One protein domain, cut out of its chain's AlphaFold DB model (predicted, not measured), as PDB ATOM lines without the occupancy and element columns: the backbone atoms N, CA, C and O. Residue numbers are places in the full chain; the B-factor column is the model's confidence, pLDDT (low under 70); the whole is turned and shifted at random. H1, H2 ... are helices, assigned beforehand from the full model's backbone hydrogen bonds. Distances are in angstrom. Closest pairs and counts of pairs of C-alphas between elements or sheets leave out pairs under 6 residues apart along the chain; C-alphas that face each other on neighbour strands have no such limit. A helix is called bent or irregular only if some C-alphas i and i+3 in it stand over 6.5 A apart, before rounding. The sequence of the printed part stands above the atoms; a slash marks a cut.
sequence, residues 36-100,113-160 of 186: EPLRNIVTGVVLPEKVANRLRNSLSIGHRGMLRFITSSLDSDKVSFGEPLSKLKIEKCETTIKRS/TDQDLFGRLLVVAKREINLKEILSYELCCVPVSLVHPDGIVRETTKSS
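What this domain is: This is residues 36 to 100 and 113 to 160 of the 186 residues of an uncharacterized protein of Pocillopora damicornis (UniProt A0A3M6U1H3). This is a long, drawn-out chain of separate helices with no packed core: H1 and the longer H2 lead toward one end, the unnamed stretch 76 to 92 folds back from there to H3, and the unnamed tail 135 to 160 runs off to the other end. H4 and H5 lie between these ends, and residues 123 to 130, of which 123 to 125 belong to H4, stick out. The printed part has 113 residues with five named helices, H1 to H5 in order, and no named strand; the class is all helix, though the helices hold 47 of the 113 residues. The whole is extended, a rod with a radius of gyration of the C-alphas of 22.5 A and spans of 84 by 33 by 27 A.

How they stand to each other: The longest helix is H2, residues 58 to 75, and it touches no other helix. H1, residues 49 to 56, and H2 meet only through their link, which is tight, with 1 residue. H3, residues 93 to 96, is close to H1 but not clearly touching it; their closest C-alphas, those of Val 51 and Thr 96, are 7.8 A apart. H4, residues 113 to 125, is apart from H1, H2 and H3. H5, residues 131 to 134, is only just apart from H4, with their closest C-alphas 8.3 A apart. In H1, H2 and H4 every O i to N i+4 pair is within hydrogen-bond range; H3 and H5 are too short for such a pair, and each has its 1 O i to N i+3 pair within range.

Where its parts are: H2 measures 24.8 A from C-alpha 58 at (-22.730, -0.900, 42.403) to C-alpha 75 at (-17.966, 15.450, 60.470). It is neither bent nor irregular, but only just: C-alphas 72 and 75 are 6.1 A apart. H4 measures 18.4 A and H1 10.3 A, with C-alpha 49 at (-33.209, -3.489, 33.865). H3 measures 5.3 A and H5 5.0 A, and H5 ends with C-alpha 134 at (-15.114, -16.535, 22.728).

The domain as a whole: The two C-alphas farthest apart, those of Asp 77 and Ser 159, are 84.3 A apart. Residues 101 to 112 are not printed, and C-alphas 100 and 113 are 18.1 A apart across this cut, in the link from H3 to H4. The link from H2 to H3 is long, with 17 residues, and that from H4 to H5 is tight, with 5. The mean pLDDT of the printed part is 72.8; 46 residues are under 70, among them 76 to 82, 93 to 100 and 113 to 129.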
ATOM      1  N   GLU A  36     -25.504  -3.379  25.787       74.44
ATOM      2  CA  GLU A  36     -26.026  -4.728  25.714       74.44
ATOM      3  C   GLU A  36     -26.674  -5.078  27.059       74.44
ATOM      4  O   GLU A  36     -26.176  -4.705  28.131       74.44
ATOM      5  N   PRO A  37     -27.826  -5.759  27.049       82.56
ATOM      6  CA  PRO A  37     -28.499  -6.133  28.279       82.56
ATOM      7  C   PRO A  37     -27.646  -7.135  29.072       82.56
ATOM      8  O   PRO A  37     -27.154  -8.123  28.532       82.56
ATOM      9  N   LEU A  38     -27.489  -6.897  30.381       83.69
ATOM     10  CA  LEU A  38     -26.741  -7.788  31.277       83.69
ATOM     11  C   LEU A  38     -27.374  -9.187  31.276       83.69
ATOM     12  O   LEU A  38     -28.542  -9.341  31.634       83.69
ATOM     13  N   ARG A  39     -26.592 -10.204  30.904       79.50
ATOM     14  CA  ARG A  39     -27.028 -11.601  30.793       79.50
ATOM     15  C   ARG A  39     -26.226 -12.492  31.735       79.50
ATOM     16  O   ARG A  39     -25.018 -12.327  31.882       79.50
ATOM     17  N   ASN A  40     -26.888 -13.456  32.368       79.81
ATOM     18  CA  ASN A  40     -26.191 -14.518  33.084       79.81
ATOM     19  C   ASN A  40     -25.576 -15.491  32.067       79.81
ATOM     20  O   ASN A  40     -26.315 -16.138  31.331       79.81
ATOM     21  N   ILE A  41     -24.246 -15.608  32.063       72.44
ATOM     22  CA  ILE A  41     -23.480 -16.459  31.137       72.44
ATOM     23  C   ILE A  41     -23.907 -17.931  31.232       72.44
ATOM     24  O   ILE A  41     -23.954 -18.620  30.225       72.44
ATOM     25  N   VAL A  42     -24.274 -18.400  32.426       66.38
ATOM     26  CA  VAL A  42     -24.590 -19.816  32.663       66.38
ATOM     27  C   VAL A  42     -25.999 -20.156  32.192       66.38
ATOM     28  O   VAL A  42     -26.222 -21.158  31.530       66.38
ATOM     29  N   THR A  43     -26.977 -19.322  32.541       67.88
ATOM     30  CA  THR A  43     -28.391 -19.611  32.246       67.88
ATOM     31  C   THR A  43     -28.880 -18.967  30.952       67.88
ATOM     32  O   THR A  43     -30.035 -19.139  30.583       67.88
ATOM     33  N   GLY A  44     -28.088 -18.088  30.339       70.81
ATOM     34  CA  GLY A  44     -28.513 -17.252  29.218       70.81
ATOM     35  C   GLY A  44     -29.611 -16.232  29.553       70.81
ATOM     36  O   GLY A  44     -29.971 -15.436  28.696       70.81
ATOM     37  N   VAL A  45     -30.160 -16.200  30.768       76.62
ATOM     38  CA  VAL A  45     -31.248 -15.285  31.143       76.62
ATOM     39  C   VAL A  45     -30.764 -13.835  31.221       76.62
ATOM     40  O   VAL A  45     -29.747 -13.530  31.851       76.62
ATOM     41  N   VAL A  46     -31.529 -12.937  30.599       83.81
ATOM     42  CA  VAL A  46     -31.330 -11.486  30.666       83.81
ATOM     43  C   VAL A  46     -31.860 -10.948  31.992       83.81
ATOM     44  O   VAL A  46     -32.966 -11.282  32.416       83.81
ATOM     45  N   LEU A  47     -31.071 -10.107  32.658       83.88
ATOM     46  CA  LEU A  47     -31.464  -9.495  33.917       83.88
ATOM     47  C   LEU A  47     -32.493  -8.382  33.682       83.88
ATOM     48  O   LEU A  47     -32.332  -7.586  32.755       83.88
ATOM     49  N   PRO A  48     -33.490  -8.235  34.573       87.25
ATOM     50  CA  PRO A  48     -34.344  -7.060  34.596       87.25
ATOM     51  C   PRO A  48     -33.524  -5.778  34.720       87.25
ATOM     52  O   PRO A  48     -32.582  -5.698  35.515       87.25
ATOM     53  N   GLU A  49     -33.941  -4.749  33.990       86.44
ATOM     54  CA  GLU A  49     -33.209  -3.489  33.865       86.44
ATOM     55  C   GLU A  49     -32.899  -2.839  35.223       86.44
ATOM     56  O   GLU A  49     -31.787  -2.369  35.462       86.44
ATOM     57  N   LYS A  50     -33.841  -2.896  36.171       85.88
ATOM     58  CA  LYS A  50     -33.650  -2.388  37.539       85.88
ATOM     59  C   LYS A  50     -32.440  -3.018  38.239       85.88
ATOM     60  O   LYS A  50     -31.678  -2.320  38.910       85.88
ATOM     61  N   VAL A  51     -32.270  -4.332  38.099       85.19
ATOM     62  CA  VAL A  51     -31.174  -5.082  38.729       85.19
ATOM     63  C   VAL A  51     -29.880  -4.856  37.954       85.19
ATOM     64  O   VAL A  51     -28.850  -4.567  38.562       85.19
ATOM     65  N   ALA A  52     -29.950  -4.875  36.622       87.44
ATOM     66  CA  ALA A  52     -28.830  -4.573  35.736       87.44
ATOM     67  C   ALA A  52     -28.220  -3.189  36.030       87.44
ATOM     68  O   ALA A  52     -27.019  -3.067  36.280       87.44
ATOM     69  N   ASN A  53     -29.054  -2.150  36.110       87.25
ATOM     70  CA  ASN A  53     -28.624  -0.782  36.397       87.25
ATOM     71  C   ASN A  53     -28.045  -0.640  37.809       87.25
ATOM     72  O   ASN A  53     -27.096   0.117  38.016       87.25
ATOM     73  N   ARG A  54     -28.566  -1.383  38.790       86.25
ATOM     74  CA  ARG A  54     -28.015  -1.382  40.150       86.25
ATOM     75  C   ARG A  54     -26.659  -2.080  40.236       86.25
ATOM     76  O   ARG A  54     -25.812  -1.623  40.998       86.25
ATOM     77  N   LEU A  55     -26.442  -3.145  39.464       87.12
ATOM     78  CA  LEU A  55     -25.152  -3.834  39.378       87.12
ATOM     79  C   LEU A  55     -24.098  -2.970  38.679       87.12
ATOM     80  O   LEU A  55     -23.008  -2.807  39.225       87.12
ATOM     81  N   ARG A  56     -24.445  -2.342  37.548       86.75
ATOM     82  CA  ARG A  56     -23.573  -1.377  36.845       86.75
ATOM     83  C   ARG A  56     -23.110  -0.251  37.763       86.75
ATOM     84  O   ARG A  56     -21.933   0.068  37.830       86.75
ATOM     85  N   ASN A  57     -24.040   0.293  38.541       88.06
ATOM     86  CA  ASN A  57     -23.766   1.388  39.465       88.06
ATOM     87  C   ASN A  57     -23.321   0.919  40.859       88.06
ATOM     88  O   ASN A  57     -23.257   1.725  41.783       88.06
ATOM     89  N   SER A  58     -23.035  -0.368  41.066       85.88
ATOM     90  CA  SER A  58     -22.730  -0.900  42.403       85.88
ATOM     91  C   SER A  58     -21.514  -0.222  43.040       85.88
ATOM     92  O   SER A  58     -21.552   0.110  44.227       85.88
ATOM     93  N   LEU A  59     -20.487   0.072  42.237       87.00
ATOM     94  CA  LEU A  59     -19.292   0.791  42.668       87.00
ATOM     95  C   LEU A  59     -19.626   2.216  43.129       87.00
ATOM     96  O   LEU A  59     -19.264   2.612  44.236       87.00
ATOM     97  N   SER A  60     -20.379   2.971  42.324       87.12
ATOM     98  CA  SER A  60     -20.765   4.349  42.657       87.12
ATOM     99  C   SER A  60     -21.718   4.404  43.858       87.12
ATOM    100  O   SER A  60     -21.600   5.282  44.717       87.12
ATOM    101  N   ILE A  61     -22.623   3.427  43.983       88.31
ATOM    102  CA  ILE A  61     -23.513   3.264  45.139       88.31
ATOM    103  C   ILE A  61     -22.698   2.978  46.407       88.31
ATOM    104  O   ILE A  61     -22.970   3.594  47.441       88.31
ATOM    105  N   GLY A  62     -21.704   2.089  46.330       87.00
ATOM    106  CA  GLY A  62     -20.787   1.786  47.430       87.00
ATOM    107  C   GLY A  62     -19.974   3.008  47.851       87.00
ATOM    108  O   GLY A  62     -19.961   3.360  49.029       87.00
ATOM    109  N   HIS A  63     -19.401   3.726  46.883       88.12
ATOM    110  CA  HIS A  63     -18.657   4.962  47.121       88.12
ATOM    111  C   HIS A  63     -19.522   6.031  47.806       88.12
ATOM    112  O   HIS A  63     -19.124   6.630  48.803       88.12
ATOM    113  N   ARG A  64     -20.762   6.224  47.345       88.06
ATOM    114  CA  ARG A  64     -21.720   7.130  47.994       88.06
ATOM    115  C   ARG A  64     -22.081   6.678  49.411       88.06
ATOM    116  O   ARG A  64     -22.311   7.520  50.274       88.06
ATOM    117  N   GLY A  65     -22.160   5.371  49.657       85.75
ATOM    118  CA  GLY A  65     -22.341   4.812  50.999       85.75
ATOM    119  C   GLY A  65     -21.174   5.156  51.923       85.75
ATOM    120  O   GLY A  65     -21.395   5.643  53.028       85.75
ATOM    121  N   MET A  66     -19.945   4.995  51.430       85.88
ATOM    122  CA  MET A  66     -18.722   5.353  52.147       85.88
ATOM    123  C   MET A  66     -18.672   6.849  52.485       85.88
ATOM    124  O   MET A  66     -18.477   7.203  53.643       85.88
ATOM    125  N   LEU A  67     -18.915   7.734  51.512       86.50
ATOM    126  CA  LEU A  67     -18.929   9.183  51.754       86.50
ATOM    127  C   LEU A  67     -19.999   9.593  52.773       86.50
ATOM    128  O   LEU A  67     -19.764  10.449  53.625       86.50
ATOM    129  N   ARG A  68     -21.175   8.960  52.718       84.94
ATOM    130  CA  ARG A  68     -22.249   9.203  53.688       84.94
ATOM    131  C   ARG A  68     -21.839   8.784  55.097       84.94
ATOM    132  O   ARG A  68     -22.152   9.496  56.043       84.94
ATOM    133  N   PHE A  69     -21.139   7.662  55.236       82.00
ATOM    134  CA  PHE A  69     -20.606   7.222  56.524       82.00
ATOM    135  C   PHE A  69     -19.569   8.208  57.069       82.00
ATOM    136  O   PHE A  69     -19.711   8.669  58.193       82.00
ATOM    137  N   ILE A  70     -18.590   8.606  56.249       82.81
ATOM    138  CA  ILE A  70     -17.555   9.582  56.627       82.81
ATOM    139  C   ILE A  70     -18.201  10.876  57.137       82.81
ATOM    140  O   ILE A  70     -17.950  11.291  58.262       82.81
ATOM    141  N   THR A  71     -19.108  11.459  56.357       82.69
ATOM    142  CA  THR A  71     -19.778  12.716  56.731       82.69
ATOM    143  C   THR A  71     -20.663  12.579  57.975       82.69
ATOM    144  O   THR A  71     -20.703  13.474  58.818       82.69
ATOM    145  N   SER A  72     -21.361  11.452  58.139       77.81
ATOM    146  CA  SER A  72     -22.287  11.259  59.267       77.81
ATOM    147  C   SER A  72     -21.573  10.919  60.579       77.81
ATOM    148  O   SER A  72     -22.024  11.356  61.639       77.81
ATOM    149  N   SER A  73     -20.473  10.162  60.509       69.00
ATOM    150  CA  SER A  73     -19.746   9.642  61.673       69.00
ATOM    151  C   SER A  73     -18.505  10.449  62.056       69.00
ATOM    152  O   SER A  73     -18.097  10.365  63.206       69.00
ATOM    153  N   LEU A  74     -17.878  11.190  61.131       71.75
ATOM    154  CA  LEU A  74     -16.653  11.961  61.412       71.75
ATOM    155  C   LEU A  74     -16.878  13.474  61.431       71.75
ATOM    156  O   LEU A  74     -16.232  14.161  62.218       71.75
ATOM    157  N   ASP A  75     -17.765  13.996  60.579       70.94
ATOM    158  CA  ASP A  75     -17.966  15.450  60.470       70.94
ATOM    159  C   ASP A  75     -19.132  15.956  61.327       70.94
ATOM    160  O   ASP A  75     -19.125  17.104  61.766       70.94
ATOM    161  N   SER A  76     -20.147  15.118  61.559       69.19
ATOM    162  CA  SER A  76     -21.378  15.532  62.240       69.19
ATOM    163  C   SER A  76     -21.574  14.928  63.637       69.19
ATOM    164  O   SER A  76     -22.560  15.306  64.268       69.19
ATOM    165  N   ASP A  77     -20.725  13.988  64.083       66.88
ATOM    166  CA  ASP A  77     -20.829  13.219  65.350       66.88
ATOM    167  C   ASP A  77     -22.252  12.694  65.676       66.88
ATOM    168  O   ASP A  77     -22.589  12.391  66.820       66.88
ATOM    169  N   LYS A  78     -23.120  12.564  64.663       64.94
ATOM    170  CA  LYS A  78     -24.535  12.181  64.825       64.94
ATOM    171  C   LYS A  78     -24.715  10.690  65.070       64.94
ATOM    172  O   LYS A  78     -25.743  10.284  65.600       64.94
ATOM    173  N   VAL A  79     -23.754   9.889  64.622       65.56
ATOM    174  CA  VAL A  79     -23.803   8.428  64.639       65.56
ATOM    175  C   VAL A  79     -22.471   7.936  65.180       65.56
ATOM    176  O   VAL A  79     -21.419   8.327  64.668       65.56
ATOM    177  N   SER A  80     -22.501   7.095  66.214       67.00
ATOM    178  CA  SER A  80     -21.266   6.599  66.822       67.00
ATOM    179  C   SER A  80     -20.488   5.727  65.830       67.00
ATOM    180  O   SER A  80     -21.066   4.949  65.075       67.00
ATOM    181  N   PHE A  81     -19.157   5.828  65.826       66.69
ATOM    182  CA  PHE A  81     -18.305   5.055  64.909       66.69
ATOM    183  C   PHE A  81     -18.503   3.530  65.028       66.69
ATOM    184  O   PHE A  81     -18.261   2.797  64.074       66.69
ATOM    185  N   GLY A  82     -18.936   3.051  66.200       69.19
ATOM    186  CA  GLY A  82     -19.196   1.635  66.465       69.19
ATOM    187  C   GLY A  82     -20.544   1.128  65.952       69.19
ATOM    188  O   GLY A  82     -20.821  -0.064  66.091       69.19
ATOM    189  N   GLU A  83     -21.390   1.990  65.382       75.00
ATOM    190  CA  GLU A  83     -22.664   1.548  64.832       75.00
ATOM    191  C   GLU A  83     -22.487   0.736  63.542       75.00
ATOM    192  O   GLU A  83     -21.664   1.065  62.682       75.00
ATOM    193  N   PRO A  84     -23.271  -0.342  63.378       74.81
ATOM    194  CA  PRO A  84     -23.169  -1.199  62.214       74.81
ATOM    195  C   PRO A  84     -23.555  -0.438  60.943       74.81
ATOM    196  O   PRO A  84     -24.660   0.090  60.812       74.81
ATOM    197  N   LEU A  85     -22.654  -0.451  59.959       79.50
ATOM    198  CA  LEU A  85     -22.923   0.127  58.649       79.50
ATOM    199  C   LEU A  85     -24.099  -0.604  57.986       79.50
ATOM    200  O   LEU A  85     -24.110  -1.837  57.887       79.50
ATOM    201  N   SER A  86     -25.081   0.154  57.490       77.75
ATOM    202  CA  SER A  86     -26.244  -0.429  56.824       77.75
ATOM    203  C   SER A  86     -25.797  -1.253  55.614       77.75
ATOM    204  O   SER A  86     -25.226  -0.716  54.659       77.75
ATOM    205  N   LYS A  87     -26.071  -2.561  55.632       81.00
ATOM    206  CA  LYS A  87     -25.744  -3.448  54.513       81.00
ATOM    207  C   LYS A  87     -26.532  -3.019  53.279       81.00
ATOM    208  O   LYS A  87     -27.763  -3.044  53.268       81.00
ATOM    209  N   LEU A  88     -25.825  -2.662  52.212       79.75
ATOM    210  CA  LEU A  88     -26.448  -2.390  50.923       79.75
ATOM    211  C   LEU A  88     -26.904  -3.717  50.315       79.75
ATOM    212  O   LEU A  88     -26.093  -4.512  49.848       79.75
ATOM    213  N   LYS A  89     -28.217  -3.966  50.323       76.81
ATOM    214  CA  LYS A  89     -28.788  -5.136  49.650       76.81
ATOM    215  C   LYS A  89     -28.570  -4.990  48.141       76.81
ATOM    216  O   LYS A  89     -29.163  -4.108  47.519       76.81
ATOM    217  N   ILE A  90     -27.698  -5.810  47.566       78.12
ATOM    218  CA  ILE A  90     -27.494  -5.903  46.117       78.12
ATOM    219  C   ILE A  90     -28.250  -7.138  45.644       78.12
ATOM    220  O   ILE A  90     -27.935  -8.256  46.047       78.12
ATOM    221  N   GLU A  91     -29.274  -6.917  44.828       72.12
ATOM    222  CA  GLU A  91     -29.985  -7.994  44.141       72.12
ATOM    223  C   GLU A  91     -29.054  -8.559  43.062       72.12
ATOM    224  O   GLU A  91     -28.479  -7.811  42.273       72.12
ATOM    225  N   LYS A  92     -28.846  -9.876  43.086       74.50
ATOM    226  CA  LYS A  92     -27.982 -10.605  42.147       74.50
ATOM    227  C   LYS A  92     -28.850 -11.395  41.163       74.50
ATOM    228  O   LYS A  92     -30.066 -11.500  41.345       74.50
ATOM    229  N   CYS A  93     -28.231 -11.992  40.142       65.19
ATOM    230  CA  CYS A  93     -28.919 -12.875  39.189       65.19
ATOM    231  C   CYS A  93     -29.742 -13.953  39.912       65.19
ATOM    232  O   CYS A  93     -30.914 -14.150  39.606       65.19
ATOM    233  N   GLU A  94     -29.146 -14.573  40.934       66.19
ATOM    234  CA  GLU A  94     -29.745 -15.655  41.721       66.19
ATOM    235  C   GLU A  94     -31.027 -15.245  42.455       66.19
ATOM    236  O   GLU A  94     -31.974 -16.018  42.534       66.19
ATOM    237  N   THR A  95     -31.088 -14.016  42.974       63.75
ATOM    238  CA  THR A  95     -32.260 -13.537  43.724       63.75
ATOM    239  C   THR A  95     -33.396 -13.072  42.818       63.75
ATOM    240  O   THR A  95     -34.509 -12.875  43.294       63.75
ATOM    241  N   THR A  96     -33.104 -12.829  41.539       59.12
ATOM    242  CA  THR A  96     -34.015 -12.154  40.604       59.12
ATOM    243  C   THR A  96     -34.669 -13.130  39.635       59.12
ATOM    244  O   THR A  96     -35.827 -12.963  39.258       59.12
ATOM    245  N   ILE A  97     -33.935 -14.163  39.230       60.50
ATOM    246  CA  ILE A  97     -34.422 -15.166  38.293       60.50
ATOM    247  C   ILE A  97     -35.079 -16.264  39.127       60.50
ATOM    248  O   ILE A  97     -34.404 -16.945  39.899       60.50
ATOM    249  N   LYS A  98     -36.403 -16.445  38.989       56.28
ATOM    250  CA  LYS A  98     -37.057 -17.666  39.483       56.28
ATOM    251  C   LYS A  98     -36.293 -18.826  38.865       56.28
ATOM    252  O   LYS A  98     -36.209 -18.896  37.643       56.28
ATOM    253  N   ARG A  99     -35.709 -19.681  39.703       50.78
ATOM    254  CA  ARG A  99     -34.997 -20.888  39.284       50.78
ATOM    255  C   ARG A  99     -35.998 -21.713  38.468       50.78
ATOM    256  O   ARG A  99     -36.828 -22.405  39.051       50.78
ATOM    257  N   SER A 100     -36.023 -21.557  37.142       43.38
ATOM    258  CA  SER A 100     -36.773 -22.474  36.299       43.38
ATOM    259  C   SER A 100     -35.979 -23.756  36.389       43.38
ATOM    260  O   SER A 100     -34.927 -23.890  35.766       43.38
ATOM    261  N   THR A 113     -21.308 -28.042  39.310       49.28
ATOM    262  CA  THR A 113     -19.863 -28.336  39.227       49.28
ATOM    263  C   THR A 113     -19.194 -27.582  38.083       49.28
ATOM    264  O   THR A 113     -18.084 -27.069  38.247       49.28
ATOM    265  N   ASP A 114     -19.901 -27.429  36.964       57.47
ATOM    266  CA  ASP A 114     -19.407 -26.676  35.812       57.47
ATOM    267  C   ASP A 114     -19.437 -25.169  36.060       57.47
ATOM    268  O   ASP A 114     -18.574 -24.451  35.564       57.47
ATOM    269  N   GLN A 115     -20.351 -24.666  36.896       56.69
ATOM    270  CA  GLN A 115     -20.396 -23.247  37.260       56.69
ATOM    271  C   GLN A 115     -19.108 -22.775  37.948       56.69
ATOM    272  O   GLN A 115     -18.583 -21.706  37.626       56.69
ATOM    273  N   ASP A 116     -18.568 -23.599  38.847       59.88
ATOM    274  CA  ASP A 116     -17.292 -23.338  39.509       59.88
ATOM    275  C   ASP A 116     -16.108 -23.472  38.545       59.88
ATOM    276  O   ASP A 116     -15.096 -22.782  38.706       59.88
ATOM    277  N   LEU A 117     -16.195 -24.357  37.549       66.50
ATOM    278  CA  LEU A 117     -15.170 -24.506  36.517       66.50
ATOM    279  C   LEU A 117     -15.163 -23.304  35.562       66.50
ATOM    280  O   LEU A 117     -14.110 -22.706  35.357       66.50
ATOM    281  N   PHE A 118     -16.326 -22.889  35.057       66.19
ATOM    282  CA  PHE A 118     -16.486 -21.695  34.224       66.19
ATOM    283  C   PHE A 118     -16.090 -20.425  34.974       66.19
ATOM    284  O   PHE A 118     -15.399 -19.580  34.412       66.19
ATOM    285  N   GLY A 119     -16.453 -20.300  36.255       66.12
ATOM    286  CA  GLY A 119     -16.018 -19.189  37.101       66.12
ATOM    287  C   GLY A 119     -14.495 -19.127  37.243       66.12
ATOM    288  O   GLY A 119     -13.900 -18.059  37.088       66.12
ATOM    289  N   ARG A 120     -13.841 -20.275  37.466       67.88
ATOM    290  CA  ARG A 120     -12.373 -20.373  37.521       67.88
ATOM    291  C   ARG A 120     -11.724 -20.075  36.171       67.88
ATOM    292  O   ARG A 120     -10.759 -19.318  36.128       67.88
ATOM    293  N   LEU A 121     -12.277 -20.599  35.080       66.62
ATOM    294  CA  LEU A 121     -11.789 -20.351  33.728       66.62
ATOM    295  C   LEU A 121     -11.908 -18.868  33.359       66.62
ATOM    296  O   LEU A 121     -10.974 -18.306  32.804       66.62
ATOM    297  N   LEU A 122     -12.998 -18.209  33.756       66.31
ATOM    298  CA  LEU A 122     -13.223 -16.778  33.552       66.31
ATOM    299  C   LEU A 122     -12.220 -15.910  34.326       66.31
ATOM    300  O   LEU A 122     -11.721 -14.911  33.811       66.31
ATOM    301  N   VAL A 123     -11.900 -16.297  35.565       68.12
ATOM    302  CA  VAL A 123     -10.872 -15.625  36.375       68.12
ATOM    303  C   VAL A 123      -9.483 -15.804  35.756       68.12
ATOM    304  O   VAL A 123      -8.711 -14.849  35.733       68.12
ATOM    305  N   VAL A 124      -9.175 -16.984  35.209       68.00
ATOM    306  CA  VAL A 124      -7.919 -17.244  34.481       68.00
ATOM    307  C   VAL A 124      -7.875 -16.473  33.152       68.00
ATOM    308  O   VAL A 124      -6.839 -15.910  32.800       68.00
ATOM    309  N   ALA A 125      -9.012 -16.367  32.462       64.12
ATOM    310  CA  ALA A 125      -9.188 -15.642  31.206       64.12
ATOM    311  C   ALA A 125      -9.099 -14.113  31.345       64.12
ATOM    312  O   ALA A 125      -8.971 -13.415  30.346       64.12
ATOM    313  N   LYS A 126      -9.077 -13.550  32.563       57.50
ATOM    314  CA  LYS A 126      -8.832 -12.107  32.766       57.50
ATOM    315  C   LYS A 126      -7.471 -11.610  32.247       57.50
ATOM    316  O   LYS A 126      -7.209 -10.409  32.299       57.50
ATOM    317  N   ARG A 127      -6.614 -12.497  31.740       56.38
ATOM    318  CA  ARG A 127      -5.431 -12.157  30.945       56.38
ATOM    319  C   ARG A 127      -5.844 -11.858  29.494       56.38
ATOM    320  O   ARG A 127      -5.766 -12.737  28.656       56.38
ATOM    321  N   GLU A 128      -6.303 -10.636  29.221       66.81
ATOM    322  CA  GLU A 128      -6.507 -10.096  27.854       66.81
ATOM    323  C   GLU A 128      -7.421 -10.916  26.917       66.81
ATOM    324  O   GLU A 128      -7.229 -10.923  25.705       66.81
ATOM    325  N   ILE A 129      -8.439 -11.604  27.442       68.19
ATOM    326  CA  ILE A 129      -9.351 -12.393  26.605       68.19
ATOM    327  C   ILE A 129     -10.650 -11.634  26.317       68.19
ATOM    328  O   ILE A 129     -11.372 -11.234  27.235       68.19
ATOM    329  N   ASN A 130     -10.986 -11.489  25.030       71.31
ATOM    330  CA  ASN A 130     -12.275 -10.962  24.587       71.31
ATOM    331  C   ASN A 130     -13.373 -12.028  24.741       71.31
ATOM    332  O   ASN A 130     -13.564 -12.900  23.894       71.31
ATOM    333  N   LEU A 131     -14.122 -11.948  25.839       72.12
ATOM    334  CA  LEU A 131     -15.190 -12.904  26.142       72.12
ATOM    335  C   LEU A 131     -16.339 -12.874  25.133       72.12
ATOM    336  O   LEU A 131     -16.970 -13.904  24.920       72.12
ATOM    337  N   LYS A 132     -16.611 -11.722  24.508       72.25
ATOM    338  CA  LYS A 132     -17.666 -11.599  23.494       72.25
ATOM    339  C   LYS A 132     -17.338 -12.443  22.265       72.25
ATOM    340  O   LYS A 132     -18.205 -13.135  21.741       72.25
ATOM    341  N   GLU A 133     -16.076 -12.427  21.853       73.94
ATOM    342  CA  GLU A 133     -15.580 -13.255  20.759       73.94
ATOM    343  C   GLU A 133     -15.623 -14.742  21.124       73.94
ATOM    344  O   GLU A 133     -16.200 -15.530  20.386       73.94
ATOM    345  N   ILE A 134     -15.117 -15.129  22.297       73.62
ATOM    346  CA  ILE A 134     -15.114 -16.535  22.728       73.62
ATOM    347  C   ILE A 134     -16.524 -17.120  22.826       73.62
ATOM    348  O   ILE A 134     -16.766 -18.218  22.336       73.62
ATOM    349  N   LEU A 135     -17.466 -16.386  23.420       71.06
ATOM    350  CA  LEU A 135     -18.856 -16.831  23.560       71.06
ATOM    351  C   LEU A 135     -19.627 -16.838  22.229       71.06
ATOM    352  O   LEU A 135     -20.767 -17.294  22.201       71.06
ATOM    353  N   SER A 136     -19.026 -16.345  21.141       73.00
ATOM    354  CA  SER A 136     -19.579 -16.484  19.789       73.00
ATOM    355  C   SER A 136     -19.308 -17.869  19.187       73.00
ATOM    356  O   SER A 136     -19.919 -18.217  18.178       73.00
ATOM    357  N   TYR A 137     -18.422 -18.663  19.799       72.56
ATOM    358  CA  TYR A 137     -18.090 -20.023  19.384       72.56
ATOM    359  C   TYR A 137     -18.612 -21.055  20.390       72.56
ATOM    360  O   TYR A 137     -18.797 -20.768  21.575       72.56
ATOM    361  N   GLU A 138     -18.830 -22.285  19.924       65.06
ATOM    362  CA  GLU A 138     -19.169 -23.395  20.813       65.06
ATOM    363  C   GLU A 138     -17.970 -23.718  21.718       65.06
ATOM    364  O   GLU A 138     -16.880 -24.024  21.244       65.06
ATOM    365  N   LEU A 139     -18.172 -23.648  23.038       67.31
ATOM    366  CA  LEU A 139     -17.127 -23.941  24.031       67.31
ATOM    367  C   LEU A 139     -16.986 -25.437  24.338       67.31
ATOM    368  O   LEU A 139     -16.174 -25.830  25.176       67.31
ATOM    369  N   CYS A 140     -17.791 -26.274  23.684       64.19
ATOM    370  CA  CYS A 140     -17.734 -27.721  23.809       64.19
ATOM    371  C   CYS A 140     -16.635 -28.284  22.901       64.19
ATOM    372  O   CYS A 140     -16.496 -27.876  21.751       64.19
ATOM    373  N   CYS A 141     -15.893 -29.289  23.383       60.34
ATOM    374  CA  CYS A 141     -14.910 -30.012  22.563       60.34
ATOM    375  C   CYS A 141     -15.541 -30.716  21.346       60.34
ATOM    376  O   CYS A 141     -14.829 -31.092  20.417       60.34
ATOM    377  N   VAL A 142     -16.861 -30.924  21.369       62.09
ATOM    378  CA  VAL A 142     -17.641 -31.554  20.304       62.09
ATOM    379  C   VAL A 142     -18.862 -30.677  20.018       62.09
ATOM    380  O   VAL A 142     -19.510 -30.249  20.978       62.09
ATOM    381  N   PRO A 143     -19.199 -30.422  18.741       70.81
ATOM    382  CA  PRO A 143     -20.351 -29.610  18.395       70.81
ATOM    383  C   PRO A 143     -21.650 -30.157  18.984       70.81
ATOM    384  O   PRO A 143     -21.922 -31.350  18.846       70.81
ATOM    385  N   VAL A 144     -22.500 -29.305  19.560       67.12
ATOM    386  CA  VAL A 144     -23.772 -29.743  20.180       67.12
ATOM    387  C   VAL A 144     -24.706 -30.397  19.150       67.12
ATOM    388  O   VAL A 144     -25.513 -31.262  19.475       67.12
ATOM    389  N   SER A 145     -24.558 -30.055  17.868       70.50
ATOM    390  CA  SER A 145     -25.256 -30.725  16.762       70.50
ATOM    391  C   SER A 145     -24.958 -32.231  16.672       70.50
ATOM    392  O   SER A 145     -25.832 -33.009  16.273       70.50
ATOM    393  N   LEU A 146     -23.758 -32.641  17.092       70.44
ATOM    394  CA  LEU A 146     -23.233 -34.003  17.017       70.44
ATOM    395  C   LEU A 146     -23.359 -34.781  18.328       70.44
ATOM    396  O   LEU A 146     -22.886 -35.910  18.391       70.44
ATOM    397  N   VAL A 147     -23.972 -34.222  19.371       72.94
ATOM    398  CA  VAL A 147     -24.021 -34.846  20.700       72.94
ATOM    399  C   VAL A 147     -25.448 -34.806  21.238       72.94
ATOM    400  O   VAL A 147     -26.205 -33.865  21.002       72.94
ATOM    401  N   HIS A 148     -25.858 -35.867  21.921       71.12
ATOM    402  CA  HIS A 148     -27.073 -35.876  22.722       71.12
ATOM    403  C   HIS A 148     -26.915 -34.945  23.942       71.12
ATOM    404  O   HIS A 148     -25.791 -34.688  24.370       71.12
ATOM    405  N   PRO A 149     -28.013 -34.450  24.540       60.97
ATOM    406  CA  PRO A 149     -27.955 -33.636  25.760       60.97
ATOM    407  C   PRO A 149     -27.163 -34.285  26.908       60.97
ATOM    408  O   PRO A 149     -26.569 -33.577  27.714       60.97
ATOM    409  N   ASP A 150     -27.090 -35.615  26.918       66.75
ATOM    410  CA  ASP A 150     -26.387 -36.424  27.920       66.75
ATOM    411  C   ASP A 150     -24.872 -36.562  27.641       66.75
ATOM    412  O   ASP A 150     -24.170 -37.320  28.304       66.75
ATOM    413  N   GLY A 151     -24.342 -35.867  26.626       65.25
ATOM    414  CA  GLY A 151     -22.911 -35.860  26.291       65.25
ATOM    415  C   GLY A 151     -22.441 -37.014  25.396       65.25
ATOM    416  O   GLY A 151     -21.273 -37.054  25.008       65.25
ATOM    417  N   ILE A 152     -23.334 -37.930  25.015       74.06
ATOM    418  CA  ILE A 152     -23.030 -39.041  24.101       74.06
ATOM    419  C   ILE A 152     -23.060 -38.550  22.653       74.06
ATOM    420  O   ILE A 152     -24.031 -37.930  22.220       74.06
ATOM    421  N   VAL A 153     -22.018 -38.847  21.877       77.25
ATOM    422  CA  VAL A 153     -21.966 -38.512  20.446       77.25
ATOM    423  C   VAL A 153     -23.120 -39.203  19.712       77.25
ATOM    424  O   VAL A 153     -23.370 -40.391  19.895       77.25
ATOM    425  N   ARG A 154     -23.827 -38.458  18.862       72.44
ATOM    426  CA  ARG A 154     -24.842 -38.978  17.946       72.44
ATOM    427  C   ARG A 154     -24.166 -39.863  16.909       72.44
ATOM    428  O   ARG A 154     -23.768 -39.406  15.840       72.44
ATOM    429  N   GLU A 155     -24.044 -41.144  17.220       73.12
ATOM    430  CA  GLU A 155     -23.638 -42.141  16.243       73.12
ATOM    431  C   GLU A 155     -24.786 -42.358  15.257       73.12
ATOM    432  O   GLU A 155     -25.750 -43.080  15.510       73.12
ATOM    433  N   THR A 156     -24.711 -41.706  14.100       67.50
ATOM    434  CA  THR A 156     -25.610 -42.037  12.999       67.50
ATOM    435  C   THR A 156     -25.150 -43.351  12.387       67.50
ATOM    436  O   THR A 156     -24.039 -43.442  11.859       67.50
ATOM    437  N   THR A 157     -26.001 -44.374  12.409       69.50
ATOM    438  CA  THR A 157     -25.742 -45.608  11.663       69.50
ATOM    439  C   THR A 157     -25.570 -45.246  10.187       69.50
ATOM    440  O   THR A 157     -26.437 -44.590   9.611       69.50
ATOM    441  N   LYS A 158     -24.459 -45.656   9.558       70.88
ATOM    442  CA  LYS A 158     -24.142 -45.322   8.153       70.88
ATOM    443  C   LYS A 158     -25.308 -45.615   7.191       70.88
ATOM    444  O   LYS A 158     -25.494 -44.893   6.216       70.88
ATOM    445  N   SER A 159     -26.108 -46.640   7.484       74.12
ATOM    446  CA  SER A 159     -27.313 -47.018   6.736       74.12
ATOM    447  C   SER A 159     -28.404 -45.940   6.721       74.12
ATOM    448  O   SER A 159     -29.087 -45.787   5.714       74.12
ATOM    449  N   SER A 160     -28.549 -45.160   7.792       72.62
ATOM    450  CA  SER A 160     -29.576 -44.117   7.905       72.62
ATOM    451  C   SER A 160     -29.257 -42.881   7.057       72.62
ATOM    452  O   SER A 160     -30.172 -42.220   6.577       72.62
TER     453      SER A 160